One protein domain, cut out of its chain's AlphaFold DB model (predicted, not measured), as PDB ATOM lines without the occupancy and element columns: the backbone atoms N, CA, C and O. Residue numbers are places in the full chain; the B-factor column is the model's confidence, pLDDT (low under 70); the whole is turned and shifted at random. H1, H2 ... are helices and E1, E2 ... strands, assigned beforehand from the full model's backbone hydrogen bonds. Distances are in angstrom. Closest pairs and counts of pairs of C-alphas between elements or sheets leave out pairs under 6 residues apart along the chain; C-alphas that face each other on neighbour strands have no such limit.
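Overview. This is residues 110 to 190 of the 191 residues of an uncharacterized protein of Cylicostephanus goldi (UniProt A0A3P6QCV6). A twisted sheet of four strands, E2, E3, E5 and E4, has helix H1 along one face, with the small pair E1 and E6 over that same side near one end of the sheet. On the opposite side the long stretch of residues 161 to 178 loops out between E4 and E5. The printed part has 81 residues, with one named helix and six named strands in the order E1, E2, E3, H1, E4, E5, E6; the four-stranded sheet is antiparallel and the pair E1 and E6 is parallel. The class is mixed, helices and strands, with under half of the residues, 35, in named elements. The whole is compact, with a radius of gyration of the C-alphas of 11.8 A, and its C-alphas span 31 by 30 by 19 A.

Along the chain. In the larger sheet, E2 is residues 122 to 125, E3 residues 129 to 134, 16.7 A from first to last C-alpha, E5 residues 179 to 183, 13.1 A, and E4 residues 156 to 160, 13.4 A. C-alpha 129 stands at (16.801, 56.653, 81.106). H1, residues 141 to 148, is 10.9 A long. E1, residues 110 to 112, begins at C-alpha 110, (22.408, 66.215, 74.877). E6, residues 187 to 190, ends at C-alpha 190, (19.840, 67.039, 81.340).

Arrangement. The larger sheet runs E2, E3, E5, E4, and E2 and E4 are its edge strands. E2 and E3 form a hairpin, with N 123 and O 133 2.9 A apart. Between E3 and E5, N 130 and O 181 are 2.8 A apart. E4 and E5 also form a hairpin, with N 157 and O 182 2.8 A apart. H1 is on the sheet at a height of 8.8 A, and only just over E5 alone: 6 of its 8 C-alphas fall on E5 and 2 on E4. It runs along the strands, at 6 degrees to E5 on the local plane. The closest C-alphas of H1 and E4 are those of Leu 145 and Ala 158, 6.4 A apart. E3, H1 and E4 make a split strand-helix-strand unit, two strands running the same way with E5 between them, and its crossover is right-handed. E1 and E6 are parallel neighbours, with N 190 and O 111 2.8 A apart. The closest C-alphas of E3 and E6 are those of Thr 130 and Thr 189, 7.0 A apart. H1 is apart from both E1 and E6. In H1 every O i to N i+4 pair is within hydrogen-bond range.

Size, cuts and confidence. The two C-alphas farthest apart, those of Asn 120 and Arg 167, are 32.1 A apart. The printed part has no cut. The link from E4 to E5, 18 residues, is long. The mean pLDDT of the printed part is 93.2, and residues 152 to 153 are under 70.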
ATOM      1  N   ARG A 110      22.764  65.694  73.555       93.44
ATOM      2  CA  ARG A 110      22.408  66.215  74.877       93.44
ATOM      3  C   ARG A 110      21.135  67.028  74.743       93.44
ATOM      4  O   ARG A 110      21.086  67.931  73.919       93.44
ATOM      5  N   VAL A 111      20.125  66.708  75.543       91.56
ATOM      6  CA  VAL A 111      18.853  67.441  75.529       91.56
ATOM      7  C   VAL A 111      18.542  67.968  76.913       91.56
ATOM      8  O   VAL A 111      18.467  67.192  77.863       91.56
ATOM      9  N   VAL A 112      18.372  69.282  77.009       94.38
ATOM     10  CA  VAL A 112      18.050  69.996  78.243       94.38
ATOM     11  C   VAL A 112      16.531  70.079  78.362       94.38
ATOM     12  O   VAL A 112      15.861  70.607  77.480       94.38
ATOM     13  N   LEU A 113      15.965  69.493  79.415       93.81
ATOM     14  CA  LEU A 113      14.513  69.380  79.576       93.81
ATOM     15  C   LEU A 113      13.858  70.724  79.903       93.81
ATOM     16  O   LEU A 113      12.736  70.960  79.459       93.81
ATOM     17  N   GLU A 114      14.571  71.611  80.601       95.19
ATOM     18  CA  GLU A 114      14.118  72.975  80.911       95.19
ATOM     19  C   GLU A 114      13.881  73.826  79.655       95.19
ATOM     20  O   GLU A 114      13.054  74.736  79.664       95.19
ATOM     21  N   GLU A 115      14.543  73.501  78.540       93.44
ATOM     22  CA  GLU A 115      14.330  74.167  77.249       93.44
ATOM     23  C   GLU A 115      13.062  73.677  76.528       93.44
ATOM     24  O   GLU A 115      12.609  74.301  75.567       93.44
ATOM     25  N   LEU A 116      12.479  72.555  76.965       91.62
ATOM     26  CA  LEU A 116      11.329  71.925  76.311       91.62
ATOM     27  C   LEU A 116      10.002  72.205  77.022       91.62
ATOM     28  O   LEU A 116       8.959  72.240  76.363       91.62
ATOM     29  N   PHE A 117      10.009  72.334  78.349       93.31
ATOM     30  CA  PHE A 117       8.820  72.594  79.163       93.31
ATOM     31  C   PHE A 117       9.196  73.091  80.564       93.31
ATOM     32  O   PHE A 117      10.306  72.872  81.039       93.31
ATOM     33  N   ASP A 118       8.235  73.717  81.249       95.75
ATOM     34  CA  ASP A 118       8.408  74.160  82.634       95.75
ATOM     35  C   ASP A 118       8.579  72.963  83.582       95.75
ATOM     36  O   ASP A 118       7.684  72.124  83.734       95.75
ATOM     37  N   ILE A 119       9.736  72.889  84.237       96.50
ATOM     38  CA  ILE A 119      10.059  71.810  85.171       96.50
ATOM     39  C   ILE A 119       9.606  72.093  86.608       96.50
ATOM     40  O   ILE A 119       9.779  71.239  87.482       96.50
ATOM     41  N   ASN A 120       9.048  73.275  86.892       96.94
ATOM     42  CA  ASN A 120       8.641  73.637  88.246       96.94
ATOM     43  C   ASN A 120       7.629  72.632  88.809       96.94
ATOM     44  O   ASN A 120       6.632  72.282  88.173       96.94
ATOM     45  N   GLY A 121       7.897  72.153  90.028       96.69
ATOM     46  CA  GLY A 121       7.097  71.112  90.679       96.69
ATOM     47  C   GLY A 121       7.283  69.707  90.086       96.69
ATOM     48  O   GLY A 121       6.421  68.843  90.264       96.69
ATOM     49  N   LEU A 122       8.366  69.458  89.347       97.62
ATOM     50  CA  LEU A 122       8.804  68.118  88.956       97.62
ATOM     51  C   LEU A 122      10.018  67.689  89.779       97.62
ATOM     52  O   LEU A 122      10.856  68.500  90.161       97.62
ATOM     53  N   VAL A 123      10.139  66.384  90.010       97.62
ATOM     54  CA  VAL A 123      11.399  65.763  90.431       97.62
ATOM     55  C   VAL A 123      11.883  64.907  89.270       97.62
ATOM     56  O   VAL A 123      11.197  63.970  88.861       97.62
ATOM     57  N   ILE A 124      13.045  65.245  88.713       97.69
ATOM     58  CA  ILE A 124      13.565  64.627  87.492       97.69
ATOM     59  C   ILE A 124      14.889  63.927  87.796       97.69
ATOM     60  O   ILE A 124      15.860  64.550  88.219       97.69
ATOM     61  N   PHE A 125      14.943  62.624  87.534       97.69
ATOM     62  CA  PHE A 125      16.183  61.852  87.525       97.69
ATOM     63  C   PHE A 125      16.673  61.749  86.088       97.69
ATOM     64  O   PHE A 125      16.194  60.903  85.338       97.69
ATOM     65  N   GLN A 126      17.585  62.638  85.702       96.12
ATOM     66  CA  GLN A 126      18.123  62.738  84.344       96.12
ATOM     67  C   GLN A 126      19.096  61.603  83.985       96.12
ATOM     68  O   GLN A 126      19.831  61.104  84.840       96.12
ATOM     69  N   GLY A 127      19.186  61.248  82.701       95.56
ATOM     70  CA  GLY A 127      20.149  60.263  82.216       95.56
ATOM     71  C   GLY A 127      19.839  59.733  80.818       95.56
ATOM     72  O   GLY A 127      19.148  60.368  80.024       95.56
ATOM     73  N   ALA A 128      20.389  58.556  80.506       95.12
ATOM     74  CA  ALA A 128      20.002  57.789  79.315       95.12
ATOM     75  C   ALA A 128      18.597  57.173  79.470       95.12
ATOM     76  O   ALA A 128      17.885  56.965  78.489       95.12
ATOM     77  N   THR A 129      18.191  56.898  80.712       96.38
ATOM     78  CA  THR A 129      16.801  56.653  81.106       96.38
ATOM     79  C   THR A 129      16.436  57.698  82.140       96.38
ATOM     80  O   THR A 129      17.061  57.752  83.198       96.38
ATOM     81  N   THR A 130      15.439  58.509  81.825       97.25
ATOM     82  CA  THR A 130      15.007  59.617  82.663       97.25
ATOM     83  C   THR A 130      13.665  59.313  83.290       97.25
ATOM     84  O   THR A 130      12.737  58.867  82.612       97.25
ATOM     85  N   LEU A 131      13.566  59.544  84.596       98.00
ATOM     86  CA  LEU A 131      12.334  59.374  85.360       98.00
ATOM     87  C   LEU A 131      11.827  60.748  85.778       98.00
ATOM     88  O   LEU A 131      12.556  61.500  86.422       98.00
ATOM     89  N   ILE A 132      10.583  61.055  85.429       97.88
ATOM     90  CA  ILE A 132       9.927  62.308  85.804       97.88
ATOM     91  C   ILE A 132       8.822  61.969  86.799       97.88
ATOM     92  O   ILE A 132       7.945  61.154  86.508       97.88
ATOM     93  N   PHE A 133       8.879  62.593  87.970       97.44
ATOM     94  CA  PHE A 133       7.879  62.481  89.023       97.44
ATOM     95  C   PHE A 133       7.130  63.801  89.159       97.44
ATOM     96  O   PHE A 133       7.734  64.877  89.214       97.44
ATOM     97  N   ARG A 134       5.806  63.714  89.251       94.81
ATOM     98  CA  ARG A 134       4.922  64.846  89.509       94.81
ATOM     99  C   ARG A 134       4.997  65.199  90.994       94.81
ATOM    100  O   ARG A 134       4.602  64.407  91.842       94.81
ATOM    101  N   ASN A 135       5.483  66.393  91.318       94.62
ATOM    102  CA  ASN A 135       5.589  66.880  92.693       94.62
ATOM    103  C   ASN A 135       5.042  68.312  92.818       94.62
ATOM    104  O   ASN A 135       5.767  69.254  93.130       94.62
ATOM    105  N   GLY A 136       3.753  68.478  92.514       93.06
ATOM    106  CA  GLY A 136       3.070  69.775  92.585       93.06
ATOM    107  C   GLY A 136       3.162  70.637  91.322       93.06
ATOM    108  O   GLY A 136       2.674  71.761  91.334       93.06
ATOM    109  N   SER A 137       3.747  70.134  90.231       95.50
ATOM    110  CA  SER A 137       3.692  70.811  88.929       95.50
ATOM    111  C   SER A 137       2.234  70.985  88.462       95.50
ATOM    112  O   SER A 137       1.334  70.233  88.857       95.50
ATOM    113  N   THR A 138       1.999  71.954  87.579       95.19
ATOM    114  CA  THR A 138       0.690  72.229  86.960       95.19
ATOM    115  C   THR A 138       0.489  71.509  85.626       95.19
ATOM    116  O   THR A 138      -0.652  71.309  85.221       95.19
ATOM    117  N   LEU A 139       1.569  71.070  84.964       95.31
ATOM    118  CA  LEU A 139       1.488  70.399  83.660       95.31
ATOM    119  C   LEU A 139       0.785  69.036  83.747       95.31
ATOM    120  O   LEU A 139       0.899  68.310  84.718       95.31
ATOM    121  N   THR A 140       0.090  68.609  82.715       94.81
ATOM    122  CA  THR A 140      -0.415  67.238  82.620       94.81
ATOM    123  C   THR A 140       0.647  66.313  82.029       94.81
ATOM    124  O   THR A 140       1.524  66.742  81.275       94.81
ATOM    125  N   ASP A 141       0.534  65.008  82.292       93.44
ATOM    126  CA  ASP A 141       1.366  63.988  81.635       93.44
ATOM    127  C   ASP A 141       1.323  64.123  80.110       93.44
ATOM    128  O   ASP A 141       2.338  63.989  79.433       93.44
ATOM    129  N   LYS A 142       0.143  64.434  79.559       92.69
ATOM    130  CA  LYS A 142      -0.054  64.631  78.123       92.69
ATOM    131  C   LYS A 142       0.717  65.842  77.598       92.69
ATOM    132  O   LYS A 142       1.296  65.748  76.521       92.69
ATOM    133  N   GLU A 143       0.728  66.957  78.326       94.44
ATOM    134  CA  GLU A 143       1.485  68.152  77.934       94.44
ATOM    135  C   GLU A 143       2.986  67.868  77.899       94.44
ATOM    136  O   GLU A 143       3.617  68.149  76.883       94.44
ATOM    137  N   ILE A 144       3.531  67.215  78.931       94.12
ATOM    138  CA  ILE A 144       4.952  66.826  78.967       94.12
ATOM    139  C   ILE A 144       5.273  65.816  77.857       94.12
ATOM    140  O   ILE A 144       6.259  65.953  77.140       94.12
ATOM    141  N   LEU A 145       4.439  64.793  77.661       92.12
ATOM    142  CA  LEU A 145       4.668  63.811  76.602       92.12
ATOM    143  C   LEU A 145       4.647  64.463  75.212       92.12
ATOM    144  O   LEU A 145       5.499  64.145  74.387       92.12
ATOM    145  N   ASN A 146       3.738  65.408  74.958       90.75
ATOM    146  CA  ASN A 146       3.615  66.108  73.676       90.75
ATOM    147  C   ASN A 146       4.817  67.000  73.326       90.75
ATOM    148  O   ASN A 146       4.990  67.328  72.148       90.75
ATOM    149  N   THR A 147       5.629  67.429  74.296       89.12
ATOM    150  CA  THR A 147       6.887  68.145  74.011       89.12
ATOM    151  C   THR A 147       8.014  67.181  73.640       89.12
ATOM    152  O   THR A 147       8.880  67.544  72.849       89.12
ATOM    153  N   LEU A 148       7.955  65.938  74.127       86.56
ATOM    154  CA  LEU A 148       9.001  64.924  73.970       86.56
ATOM    155  C   LEU A 148       8.803  63.982  72.770       86.56
ATOM    156  O   LEU A 148       9.780  63.425  72.271       86.56
ATOM    157  N   ILE A 149       7.565  63.758  72.320       80.88
ATOM    158  CA  ILE A 149       7.248  62.798  71.247       80.88
ATOM    159  C   ILE A 149       6.989  63.484  69.899       80.88
ATOM    160  O   ILE A 149       6.459  64.594  69.839       80.88
ATOM    161  N   CYS A 150       7.308  62.779  68.808       74.25
ATOM    162  CA  CYS A 150       6.937  63.132  67.431       74.25
ATOM    163  C   CYS A 150       7.421  64.521  66.967       74.25
ATOM    164  O   CYS A 150       6.737  65.192  66.195       74.25
ATOM    165  N   LYS A 151       8.598  64.962  67.433       75.94
ATOM    166  CA  LYS A 151       9.206  66.250  67.045       75.94
ATOM    167  C   LYS A 151      10.106  66.164  65.814       75.94
ATOM    168  O   LYS A 151      10.630  67.182  65.380       75.94
ATOM    169  N   GLY A 152      10.317  64.970  65.260       67.81
ATOM    170  CA  GLY A 152      11.194  64.763  64.103       67.81
ATOM    171  C   GLY A 152      12.688  64.761  64.445       67.81
ATOM    172  O   GLY A 152      13.493  64.341  63.621       67.81
ATOM    173  N   THR A 153      13.061  65.153  65.667       64.88
ATOM    174  CA  THR A 153      14.412  64.990  66.229       64.88
ATOM    175  C   THR A 153      14.569  63.674  66.993       64.88
ATOM    176  O   THR A 153      15.687  63.236  67.212       64.88
ATOM    177  N   ASP A 154      13.456  63.026  67.369       70.56
ATOM    178  CA  ASP A 154      13.293  61.707  68.001       70.56
ATOM    179  C   ASP A 154      14.511  61.145  68.764       70.56
ATOM    180  O   ASP A 154      14.824  59.961  68.647       70.56
ATOM    181  N   HIS A 155      15.211  61.942  69.569       84.81
ATOM    182  CA  HIS A 155      16.335  61.461  70.378       84.81
ATOM    183  C   HIS A 155      15.860  60.584  71.543       84.81
ATOM    184  O   HIS A 155      16.652  59.861  72.141       84.81
ATOM    185  N   PHE A 156      14.558  60.600  71.841       88.81
ATOM    186  CA  PHE A 156      13.958  59.875  72.951       88.81
ATOM    187  C   PHE A 156      12.643  59.214  72.551       88.81
ATOM    188  O   PHE A 156      11.988  59.581  71.575       88.81
ATOM    189  N   ARG A 157      12.244  58.231  73.352       92.06
ATOM    190  CA  ARG A 157      10.887  57.693  73.416       92.06
ATOM    191  C   ARG A 157      10.365  57.941  74.819       92.06
ATOM    192  O   ARG A 157      11.045  57.593  75.779       92.06
ATOM    193  N   ALA A 158       9.176  58.510  74.938       94.06
ATOM    194  CA  ALA A 158       8.558  58.776  76.227       94.06
ATOM    195  C   ALA A 158       7.340  57.869  76.440       94.06
ATOM    196  O   ALA A 158       6.595  57.577  75.503       94.06
ATOM    197  N   PHE A 159       7.167  57.412  77.674       95.25
ATOM    198  CA  PHE A 159       6.129  56.482  78.096       95.25
ATOM    199  C   PHE A 159       5.532  56.949  79.420       95.25
ATOM    200  O   PHE A 159       6.191  57.631  80.203       95.25
ATOM    201  N   ASN A 160       4.315  56.506  79.700       95.56
ATOM    202  CA  ASN A 160       3.786  56.458  81.057       95.56
ATOM    203  C   ASN A 160       3.788  54.992  81.536       95.56
ATOM    204  O   ASN A 160       4.153  54.073  80.792       95.56
ATOM    205  N   LYS A 161       3.347  54.747  82.773       94.69
ATOM    206  CA  LYS A 161       3.326  53.393  83.362       94.69
ATOM    207  C   LYS A 161       2.437  52.387  82.621       94.69
ATOM    208  O   LYS A 161       2.647  51.188  82.790       94.69
ATOM    209  N   THR A 162       1.469  52.839  81.821       95.31
ATOM    210  CA  THR A 162       0.571  51.959  81.054       95.31
ATOM    211  C   THR A 162       1.048  51.715  79.622       95.31
ATOM    212  O   THR A 162       0.676  50.705  79.032       95.31
ATOM    213  N   THR A 163       1.889  52.593  79.066       96.12
ATOM    214  CA  THR A 163       2.408  52.486  77.691       96.12
ATOM    215  C   THR A 163       3.843  51.978  77.607       96.12
ATOM    216  O   THR A 163       4.302  51.627  76.516       96.12
ATOM    217  N   VAL A 164       4.565  51.910  78.730       96.25
ATOM    218  CA  VAL A 164       5.904  51.314  78.770       96.25
ATOM    219  C   VAL A 164       5.851  49.845  78.303       96.25
ATOM    220  O   VAL A 164       4.959  49.100  78.718       96.25
ATOM    221  N   PRO A 165       6.775  49.390  77.433       97.38
ATOM    222  CA  PRO A 165       6.780  48.022  76.926       97.38
ATOM    223  C   PRO A 165       6.736  46.965  78.033       97.38
ATOM    224  O   PRO A 165       7.635  46.892  78.872       97.38
ATOM    225  N   ALA A 166       5.736  46.081  77.972       96.88
ATOM    226  CA  ALA A 166       5.513  45.036  78.973       96.88
ATOM    227  C   ALA A 166       6.759  44.167  79.229       96.88
ATOM    228  O   ALA A 166       7.055  43.841  80.374       96.88
ATOM    229  N   ARG A 167       7.546  43.881  78.180       97.50
ATOM    230  CA  ARG A 167       8.793  43.101  78.265       97.50
ATOM    231  C   ARG A 167       9.863  43.698  79.190       97.50
ATOM    232  O   ARG A 167      10.821  43.007  79.509       97.50
ATOM    233  N   TRP A 168       9.768  44.980  79.553       96.75
ATOM    234  CA  TRP A 168      10.705  45.614  80.486       96.75
ATOM    235  C   TRP A 168      10.317  45.398  81.945       96.75
ATOM    236  O   TRP A 168      11.151  45.618  82.814       96.75
ATOM    237  N   HIS A 169       9.068  44.999  82.224       97.06
ATOM    238  CA  HIS A 169       8.539  44.858  83.584       97.06
ATOM    239  C   HIS A 169       8.801  46.101  84.466       97.06
ATOM    240  O   HIS A 169       8.978  46.001  85.678       97.06
ATOM    241  N   PHE A 170       8.813  47.293  83.854       97.19
ATOM    242  CA  PHE A 170       9.287  48.541  84.461       97.19
ATOM    243  C   PHE A 170       8.146  49.551  84.667       97.19
ATOM    244  O   PHE A 170       8.177  50.669  84.160       97.19
ATOM    245  N   SER A 171       7.107  49.149  85.402       95.75
ATOM    246  CA  SER A 171       5.942  50.007  85.703       95.75
ATOM    247  C   SER A 171       5.395  49.858  87.124       95.75
ATOM    248  O   SER A 171       4.904  50.826  87.704       95.75
ATOM    249  N   ASN A 172       5.497  48.667  87.717       95.06
ATOM    250  CA  ASN A 172       4.813  48.327  88.965       95.06
ATOM    251  C   ASN A 172       5.618  48.697  90.227       95.06
ATOM    252  O   ASN A 172       5.960  47.844  91.044       95.06
ATOM    253  N   SER A 173       5.981  49.974  90.375       96.31
ATOM    254  CA  SER A 173       6.634  50.491  91.585       96.31
ATOM    255  C   SER A 173       6.430  51.996  91.737       96.31
ATOM    256  O   SER A 173       6.461  52.751  90.764       96.31
ATOM    257  N   ARG A 174       6.302  52.462  92.985       95.25
ATOM    258  CA  ARG A 174       6.307  53.901  93.313       95.25
ATOM    259  C   ARG A 174       7.670  54.571  93.101       95.25
ATOM    260  O   ARG A 174       7.746  55.787  93.098       95.25
ATOM    261  N   ARG A 175       8.744  53.780  92.964       96.31
ATOM    262  CA  ARG A 175      10.105  54.274  92.677       96.31
ATOM    263  C   ARG A 175      10.360  54.473  91.181       96.31
ATOM    264  O   ARG A 175      11.435  54.921  90.810       96.31
ATOM    265  N   ILE A 176       9.402  54.102  90.335       97.31
ATOM    266  CA  ILE A 176       9.431  54.373  88.899       97.31
ATOM    267  C   ILE A 176       8.625  55.651  88.672       97.31
ATOM    268  O   ILE A 176       7.520  55.770  89.216       97.31
ATOM    269  N   GLY A 177       9.195  56.578  87.898       96.88
ATOM    270  CA  GLY A 177       8.583  57.866  87.569       96.88
ATOM    271  C   GLY A 177       7.201  57.717  86.944       96.88
ATOM    272  O   GLY A 177       6.870  56.672  86.378       96.88
ATOM    273  N   ASP A 178       6.389  58.763  87.059       96.50
ATOM    274  CA  ASP A 178       5.077  58.833  86.410       96.50
ATOM    275  C   ASP A 178       5.240  58.776  84.887       96.50
ATOM    276  O   ASP A 178       4.511  58.050  84.201       96.50
ATOM    277  N   LEU A 179       6.295  59.435  84.391       97.31
ATOM    278  CA  LEU A 179       6.780  59.323  83.022       97.31
ATOM    279  C   LEU A 179       8.193  58.727  82.979       97.31
ATOM    280  O   LEU A 179       9.042  58.997  83.833       97.31
ATOM    281  N   ILE A 180       8.439  57.934  81.938       97.56
ATOM    282  CA  ILE A 180       9.716  57.280  81.640       97.56
ATOM    283  C   ILE A 180      10.165  57.758  80.263       97.56
ATOM    284  O   ILE A 180       9.473  57.535  79.269       97.56
ATOM    285  N   VAL A 181      11.333  58.385  80.189       95.56
ATOM    286  CA  VAL A 181      11.918  58.880  78.940       95.56
ATOM    287  C   VAL A 181      13.177  58.076  78.647       95.56
ATOM    288  O   VAL A 181      14.158  58.142  79.379       95.56
ATOM    289  N   LEU A 182      13.148  57.285  77.580       94.88
ATOM    290  CA  LEU A 182      14.266  56.458  77.146       94.88
ATOM    291  C   LEU A 182      14.991  57.128  75.980       94.88
ATOM    292  O   LEU A 182      14.406  57.306  74.911       94.88
ATOM    293  N   GLY A 183      16.270  57.444  76.166       92.75
ATOM    294  CA  GLY A 183      17.141  57.909  75.093       92.75
ATOM    295  C   GLY A 183      17.362  56.842  74.031       92.75
ATOM    296  O   GLY A 183      17.545  55.658  74.327       92.75
ATOM    297  N   LYS A 184      17.383  57.262  72.765       92.06
ATOM    298  CA  LYS A 184      18.033  56.485  71.712       92.06
ATOM    299  C   LYS A 184      19.528  56.384  72.027       92.06
ATOM    300  O   LYS A 184      20.073  57.127  72.843       92.06
ATOM    301  N   ARG A 185      20.203  55.427  71.389       93.19
ATOM    302  CA  ARG A 185      21.638  55.201  71.597       93.19
ATOM    303  C   ARG A 185      22.416  56.509  71.408       93.19
ATOM    304  O   ARG A 185      22.340  57.116  70.347       93.19
ATOM    305  N   GLY A 186      23.179  56.883  72.432       93.44
ATOM    306  CA  GLY A 186      23.993  58.097  72.455       93.44
ATOM    307  C   GLY A 186      23.249  59.378  72.827       93.44
ATOM    308  O   GLY A 186      23.856  60.442  72.797       93.44
ATOM    309  N   SER A 187      21.976  59.299  73.211       93.81
ATOM    310  CA  SER A 187      21.208  60.438  73.714       93.81
ATOM    311  C   SER A 187      21.117  60.415  75.238       93.81
ATOM    312  O   SER A 187      20.894  59.367  75.847       93.81
ATOM    313  N   ARG A 188      21.270  61.584  75.863       94.94
ATOM    314  CA  ARG A 188      21.162  61.766  77.314       94.94
ATOM    315  C   ARG A 188      20.408  63.050  77.624       94.94
ATOM    316  O   ARG A 188      20.694  64.083  77.020       94.94
ATOM    317  N   THR A 189      19.467  62.988  78.563       94.88
ATOM    318  CA  THR A 189      18.805  64.205  79.036       94.88
ATOM    319  C   THR A 189      19.596  64.864  80.158       94.88
ATOM    320  O   THR A 189      20.311  64.201  80.918       94.88
ATOM    321  N   TYR A 190      19.383  66.164  80.277       95.31
ATOM    322  CA  TYR A 190      19.840  67.039  81.340       95.31
ATOM    323  C   TYR A 190      18.657  67.895  81.800       95.31
ATOM    324  O   TYR A 190      17.651  67.990  81.093       95.31
TER     325      TYR A 190